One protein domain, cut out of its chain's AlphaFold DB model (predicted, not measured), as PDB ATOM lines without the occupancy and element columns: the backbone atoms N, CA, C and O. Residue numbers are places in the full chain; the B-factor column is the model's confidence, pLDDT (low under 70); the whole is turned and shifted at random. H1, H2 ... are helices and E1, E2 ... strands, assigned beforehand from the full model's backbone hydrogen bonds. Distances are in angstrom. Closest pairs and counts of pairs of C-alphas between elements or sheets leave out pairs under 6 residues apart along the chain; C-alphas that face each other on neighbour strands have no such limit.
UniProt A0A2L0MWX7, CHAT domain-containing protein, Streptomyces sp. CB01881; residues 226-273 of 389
ATOM      1  N   LEU A 226      63.378  49.438 161.835       54.94
ATOM      2  CA  LEU A 226      61.940  49.594 162.165       54.94
ATOM      3  C   LEU A 226      61.071  49.896 160.920       54.94
ATOM      4  O   LEU A 226      60.048  50.574 160.984       54.94
ATOM      5  N   GLY A 227      61.526  49.432 159.760       58.97
ATOM      6  CA  GLY A 227      60.915  49.617 158.474       58.97
ATOM      7  C   GLY A 227      59.615  48.859 158.413       58.97
ATOM      8  O   GLY A 227      58.622  49.486 158.140       58.97
ATOM      9  N   ARG A 228      59.588  47.551 158.689       71.31
ATOM     10  CA  ARG A 228      58.477  46.703 158.237       71.31
ATOM     11  C   ARG A 228      57.769  45.949 159.354       71.31
ATOM     12  O   ARG A 228      58.392  45.147 160.041       71.31
ATOM     13  N   LEU A 229      56.459  46.151 159.466       81.06
ATOM     14  CA  LEU A 229      55.545  45.356 160.286       81.06
ATOM     15  C   LEU A 229      54.596  44.558 159.388       81.06
ATOM     16  O   LEU A 229      53.982  45.121 158.489       81.06
ATOM     17  N   LEU A 230      54.409  43.272 159.676       85.12
ATOM     18  CA  LEU A 230      53.236  42.523 159.229       85.12
ATOM     19  C   LEU A 230      52.366  42.250 160.457       85.12
ATOM     20  O   LEU A 230      52.750  41.463 161.319       85.12
ATOM     21  N   ALA A 231      51.216  42.908 160.544       87.12
ATOM     22  CA  ALA A 231      50.244  42.688 161.603       87.12
ATOM     23  C   ALA A 231      49.062  41.885 161.059       87.12
ATOM     24  O   ALA A 231      48.519  42.204 160.004       87.12
ATOM     25  N   VAL A 232      48.656  40.848 161.786       85.69
ATOM     26  CA  VAL A 232      47.505  40.007 161.449       85.69
ATOM     27  C   VAL A 232      46.497  40.152 162.581       85.69
ATOM     28  O   VAL A 232      46.801  39.803 163.718       85.69
ATOM     29  N   ALA A 233      45.320  40.691 162.279       88.62
ATOM     30  CA  ALA A 233      44.277  40.985 163.258       88.62
ATOM     31  C   ALA A 233      42.980  40.276 162.868       88.62
ATOM     32  O   ALA A 233      42.609  40.306 161.702       88.62
ATOM     33  N   GLU A 234      42.275  39.667 163.820       85.12
ATOM     34  CA  GLU A 234      40.967  39.028 163.575       85.12
ATOM     35  C   GLU A 234      40.910  38.173 162.297       85.12
ATOM     36  O   GLU A 234      40.134  38.473 161.385       85.12
ATOM     37  N   PRO A 235      41.759  37.138 162.153       83.31
ATOM     38  CA  PRO A 235      41.640  36.233 161.019       83.31
ATOM     39  C   PRO A 235      40.255  35.591 161.019       83.31
ATOM     40  O   PRO A 235      39.786  35.129 162.051       83.31
ATOM     41  N   THR A 236      39.608  35.509 159.861       79.62
ATOM     42  CA  THR A 236      38.350  34.763 159.715       79.62
ATOM     43  C   THR A 236      38.499  33.637 158.693       79.62
ATOM     44  O   THR A 236      39.158  33.841 157.670       79.62
ATOM     45  N   PRO A 237      37.845  32.482 158.905       78.31
ATOM     46  CA  PRO A 237      36.947  32.182 160.025       78.31
ATOM     47  C   PRO A 237      37.698  31.820 161.318       78.31
ATOM     48  O   PRO A 237      38.679  31.078 161.284       78.31
ATOM     49  N   VAL A 238      37.194  32.294 162.462       75.75
ATOM     50  CA  VAL A 238      37.594  31.854 163.809       75.75
ATOM     51  C   VAL A 238      36.359  31.475 164.615       75.75
ATOM     52  O   VAL A 238      35.288  32.044 164.441       75.75
ATOM     53  N   THR A 239      36.505  30.483 165.491       71.38
ATOM     54  CA  THR A 239      35.441  30.016 166.397       71.38
ATOM     55  C   THR A 239      35.450  30.736 167.748       71.38
ATOM     56  O   THR A 239      34.578  30.498 168.580       71.38
ATOM     57  N   GLY A 240      36.458  31.578 167.990       70.06
ATOM     58  CA  GLY A 240      36.573  32.381 169.203       70.06
ATOM     59  C   GLY A 240      35.747  33.668 169.132       70.06
ATOM     60  O   GLY A 240      35.398  34.106 168.037       70.06
ATOM     61  N   PRO A 241      35.439  34.282 170.290       73.56
ATOM     62  CA  PRO A 241      34.875  35.625 170.321       73.56
ATOM     63  C   PRO A 241      35.877  36.634 169.749       73.56
ATOM     64  O   PRO A 241      37.086  36.441 169.889       73.56
ATOM     65  N   GLU A 242      35.362  37.718 169.166       76.94
ATOM     66  CA  GLU A 242      36.182  38.856 168.738       76.94
ATOM     67  C   GLU A 242      37.034  39.372 169.904       76.94
ATOM     68  O   GLU A 242      36.590  39.441 171.060       76.94
ATOM     69  N   LEU A 243      38.276  39.727 169.598       79.50
ATOM     70  CA  LEU A 243      39.240  40.257 170.542       79.50
ATOM     71  C   LEU A 243      39.000  41.765 170.679       79.50
ATOM     72  O   LEU A 243      39.267  42.542 169.754       79.50
ATOM     73  N   PRO A 244      38.500  42.228 171.838       77.94
ATOM     74  CA  PRO A 244      38.267  43.646 172.028       77.94
ATOM     75  C   PRO A 244      39.600  44.390 171.936       77.94
ATOM     76  O   PRO A 244      40.601  43.943 172.486       77.94
ATOM     77  N   LEU A 245      39.585  45.558 171.288       85.00
ATOM     78  CA  LEU A 245      40.726  46.475 171.147       85.00
ATOM     79  C   LEU A 245      41.846  46.042 170.192       85.00
ATOM     80  O   LEU A 245      42.722  46.867 169.931       85.00
ATOM     81  N   VAL A 246      41.789  44.858 169.578       84.50
ATOM     82  CA  VAL A 246      42.834  44.395 168.645       84.50
ATOM     83  C   VAL A 246      43.097  45.385 167.506       84.50
ATOM     84  O   VAL A 246      44.240  45.627 167.128       84.50
ATOM     85  N   ALA A 247      42.049  46.049 167.007       81.81
ATOM     86  CA  ALA A 247      42.179  47.083 165.986       81.81
ATOM     87  C   ALA A 247      43.000  48.287 166.486       81.81
ATOM     88  O   ALA A 247      43.814  48.839 165.746       81.81
ATOM     89  N   CYS A 248      42.818  48.682 167.749       82.88
ATOM     90  CA  CYS A 248      43.578  49.770 168.365       82.88
ATOM     91  C   CYS A 248      45.034  49.364 168.614       82.88
ATOM     92  O   CYS A 248      45.939  50.150 168.339       82.88
ATOM     93  N   GLU A 249      45.264  48.144 169.096       86.75
ATOM     94  CA  GLU A 249      46.602  47.604 169.363       86.75
ATOM     95  C   GLU A 249      47.423  47.501 168.074       86.75
ATOM     96  O   GLU A 249      48.554  47.985 168.005       86.75
ATOM     97  N   VAL A 250      46.817  46.962 167.016       87.56
ATOM     98  CA  VAL A 250      47.438  46.845 165.693       87.56
ATOM     99  C   VAL A 250      47.701  48.218 165.083       87.56
ATOM    100  O   VAL A 250      48.779  48.439 164.536       87.56
ATOM    101  N   ALA A 251      46.777  49.172 165.226       85.19
ATOM    102  CA  ALA A 251      46.996  50.541 164.766       85.19
ATOM    103  C   ALA A 251      48.135  51.241 165.528       85.19
ATOM    104  O   ALA A 251      48.917  51.979 164.925       85.19
ATOM    105  N   ALA A 252      48.252  51.024 166.840       85.19
ATOM    106  CA  ALA A 252      49.352  51.561 167.638       85.19
ATOM    107  C   ALA A 252      50.699  50.959 167.210       85.19
ATOM    108  O   ALA A 252      51.667  51.696 167.019       85.19
ATOM    109  N   ALA A 253      50.740  49.644 166.982       83.12
ATOM    110  CA  ALA A 253      51.923  48.951 166.486       83.12
ATOM    111  C   ALA A 253      52.322  49.432 165.086       83.12
ATOM    112  O   ALA A 253      53.483  49.766 164.863       83.12
ATOM    113  N   ALA A 254      51.366  49.532 164.162       85.75
ATOM    114  CA  ALA A 254      51.596  49.998 162.797       85.75
ATOM    115  C   ALA A 254      52.206  51.403 162.763       85.75
ATOM    116  O   ALA A 254      53.184  51.623 162.058       85.75
ATOM    117  N   ARG A 255      51.716  52.329 163.600       84.00
ATOM    118  CA  ARG A 255      52.264  53.696 163.702       84.00
ATOM    119  C   ARG A 255      53.710  53.762 164.193       84.00
ATOM    120  O   ARG A 255      54.381  54.755 163.937       84.00
ATOM    121  N   ALA A 256      54.180  52.749 164.916       79.81
ATOM    122  CA  ALA A 256      55.563  52.685 165.378       79.81
ATOM    123  C   ALA A 256      56.546  52.220 164.282       79.81
ATOM    124  O   ALA A 256      57.757  52.263 164.507       79.81
ATOM    125  N   HIS A 257      56.046  51.787 163.117       77.69
ATOM    126  CA  HIS A 257      56.838  51.252 162.009       77.69
ATOM    127  C   HIS A 257      56.683  52.125 160.755       77.69
ATOM    128  O   HIS A 257      55.643  52.739 160.536       77.69
ATOM    129  N   GLN A 258      57.732  52.211 159.933       76.12
ATOM    130  CA  GLN A 258      57.742  53.099 158.754       76.12
ATOM    131  C   GLN A 258      56.886  52.565 157.590       76.12
ATOM    132  O   GLN A 258      56.378  53.332 156.781       76.12
ATOM    133  N   ASP A 259      56.749  51.250 157.512       79.75
ATOM    134  CA  ASP A 259      56.063  50.458 156.503       79.75
ATOM    135  C   ASP A 259      55.342  49.328 157.261       79.75
ATOM    136  O   ASP A 259      55.918  48.595 158.068       79.75
ATOM    137  N   SER A 260      54.029  49.237 157.102       84.38
ATOM    138  CA  SER A 260      53.216  48.274 157.836       84.38
ATOM    139  C   SER A 260      52.161  47.686 156.922       84.38
ATOM    140  O   SER A 260      51.345  48.413 156.359       84.38
ATOM    141  N   THR A 261      52.137  46.365 156.826       87.69
ATOM    142  CA  THR A 261      51.045  45.614 156.220       87.69
ATOM    143  C   THR A 261      50.146  45.107 157.335       87.69
ATOM    144  O   THR A 261      50.585  44.339 158.187       87.69
ATOM    145  N   VAL A 262      48.888  45.540 157.340       88.75
ATOM    146  CA  VAL A 262      47.875  45.044 158.273       88.75
ATOM    147  C   VAL A 262      46.905  44.160 157.501       88.75
ATOM    148  O   VAL A 262      46.273  44.610 156.549       88.75
ATOM    149  N   LEU A 263      46.793  42.902 157.910       87.44
ATOM    150  CA  LEU A 263      45.840  41.939 157.377       87.44
ATOM    151  C   LEU A 263      44.709  41.747 158.386       87.44
ATOM    152  O   LEU A 263      44.978  41.506 159.562       87.44
ATOM    153  N   THR A 264      43.458  41.821 157.924       87.62
ATOM    154  CA  THR A 264      42.267  41.628 158.765       87.62
ATOM    155  C   THR A 264      41.244  40.685 158.140       87.62
ATOM    156  O   THR A 264      41.170  40.568 156.912       87.62
ATOM    157  N   GLY A 265      40.414  40.038 158.961       84.31
ATOM    158  CA  GLY A 265      39.276  39.249 158.485       84.31
ATOM    159  C   GLY A 265      39.702  38.108 157.547       84.31
ATOM    160  O   GLY A 265      40.668  37.393 157.837       84.31
ATOM    161  N   PRO A 266      39.047  37.926 156.384       81.31
ATOM    162  CA  PRO A 266      39.418  36.876 155.428       81.31
ATOM    163  C   PRO A 266      40.822  37.073 154.838       81.31
ATOM    164  O   PRO A 266      41.501  36.105 154.489       81.31
ATOM    165  N   GLY A 267      41.280  38.327 154.764       77.50
ATOM    166  CA  GLY A 267      42.623  38.699 154.314       77.50
ATOM    167  C   GLY A 267      43.726  38.354 155.316       77.50
ATOM    168  O   GLY A 267      44.893  38.386 154.953       77.50
ATOM    169  N   ALA A 268      43.370  37.982 156.547       74.50
ATOM    170  CA  ALA A 268      44.275  37.483 157.582       74.50
ATOM    171  C   ALA A 268      44.352  35.939 157.629       74.50
ATOM    172  O   ALA A 268      44.950  35.361 158.538       74.50
ATOM    173  N   GLY A 269      43.770  35.244 156.645       66.50
ATOM    174  CA  GLY A 269      43.883  33.790 156.516       66.50
ATOM    175  C   GLY A 269      45.299  33.307 156.152       66.50
ATOM    176  O   GLY A 269      46.127  34.045 155.621       66.50
ATOM    177  N   LEU A 270      45.573  32.012 156.362       62.47
ATOM    178  CA  LEU A 270      46.888  31.382 156.130       62.47
ATOM    179  C   LEU A 270      47.486  31.632 154.732       62.47
ATOM    180  O   LEU A 270      48.699  31.797 154.599       62.47
ATOM    181  N   ARG A 271      46.655  31.634 153.682       67.06
ATOM    182  CA  ARG A 271      47.096  31.859 152.294       67.06
ATOM    183  C   ARG A 271      47.533  33.317 152.059       67.06
ATOM    184  O   ARG A 271      48.681  33.502 151.663       67.06
ATOM    185  N   PRO A 272      46.695  34.334 152.339       61.44
ATOM    186  CA  PRO A 272      47.105  35.738 152.305       61.44
ATOM    187  C   PRO A 272      48.350  36.057 153.141       61.44
ATOM    188  O   PRO A 272      49.262  36.719 152.649       61.44
ATOM    189  N   CYS A 273      48.446  35.518 154.362       58.50
ATOM    190  CA  CYS A 273      49.600  35.742 155.236       58.50
ATOM    191  C   CYS A 273      50.912  35.267 154.599       58.50
ATOM    192  O   CYS A 273      51.923  35.949 154.716       58.50
TER     193      CYS A 273
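What this domain is: This is residues 226 to 273 of the 389 residues of the protein "CHAT domain-containing protein" of Streptomyces sp. CB01881 (UniProt A0A2L0MWX7). Two parallel strands side by side, E1 and E2, make a narrow ribbon, with the helix H1 packed along one side of it and running back against the strands. The loop of residues 236 to 245 swings out past one end of the ribbon to reach H1, and the short helix H2 lies on the other side of the ribbon from H1. The printed part has 48 residues with two named helices and two named strands in the order E1, H1, E2, H2; the sheet is E1 = E2, parallel, and the class is mixed, helices and strands. The whole is only just compact, close to loose, with a radius of gyration of the C-alphas of 11.1 A, and its outline is flat, spanning 33 by 25 by 9 A.

How they stand to each other: The sheet joins E1, residues 228 to 235, and E2, residues 259 to 265, which are parallel with 9 degrees between their directions. The C-alphas of Leu 229 and Ser 260 face each other at 4.5 A. Across the pair, N 231 and O 261 are within hydrogen-bond range at 2.8 A, and so are N 263 and O 231 at 2.8 A. H1, residues 246 to 255, stands between the two strands along the chain. E1, H1 and E2 form a strand-helix-strand unit, two parallel neighbour strands with a helix between them in the chain, and its crossover is right-handed. H1 and E1 have 7 pairs of C-alphas within 8 A, the closest being Ala 231 and Val 250 at 6.5 A. H1 and E2 have 4 such pairs, the closest C-alphas being those of Ala 254 and Ser 260 at 5.5 A. H2, residues 270 to 273, has 1 such pair with E2, the C-alphas of Leu 263 and Cys 273 at 7.6 A. H1 and H2 are apart. In H1 every O i to N i+4 pair is within hydrogen-bond range; H2 is too short for such a pair.

Where its parts are: E1 runs 20.0 A from C-alpha 228 at (58.477, 46.703, 158.237) to C-alpha 235. E2, residues 259 to 265, is 20.3 A long. H1, residues 246 to 255, measures 14.1 A and begins at C-alpha 246 at (42.834, 44.395, 168.645). H2, residues 270 to 273, measures 5.2 A and ends at C-alpha 273 at (49.600, 35.742, 155.236).

The domain as a whole: The C-alphas of Leu 226 and Thr 239 are the two farthest apart, at 33.2 A. The printed part has no cut. The links H1 to E2 and E2 to H2 are tight, and the link E1 to H1, with 10 residues, is short. The mean pLDDT of the printed part is 78.7; residues 226 to 227 and 269 to 273 are under 70 in this predicted model.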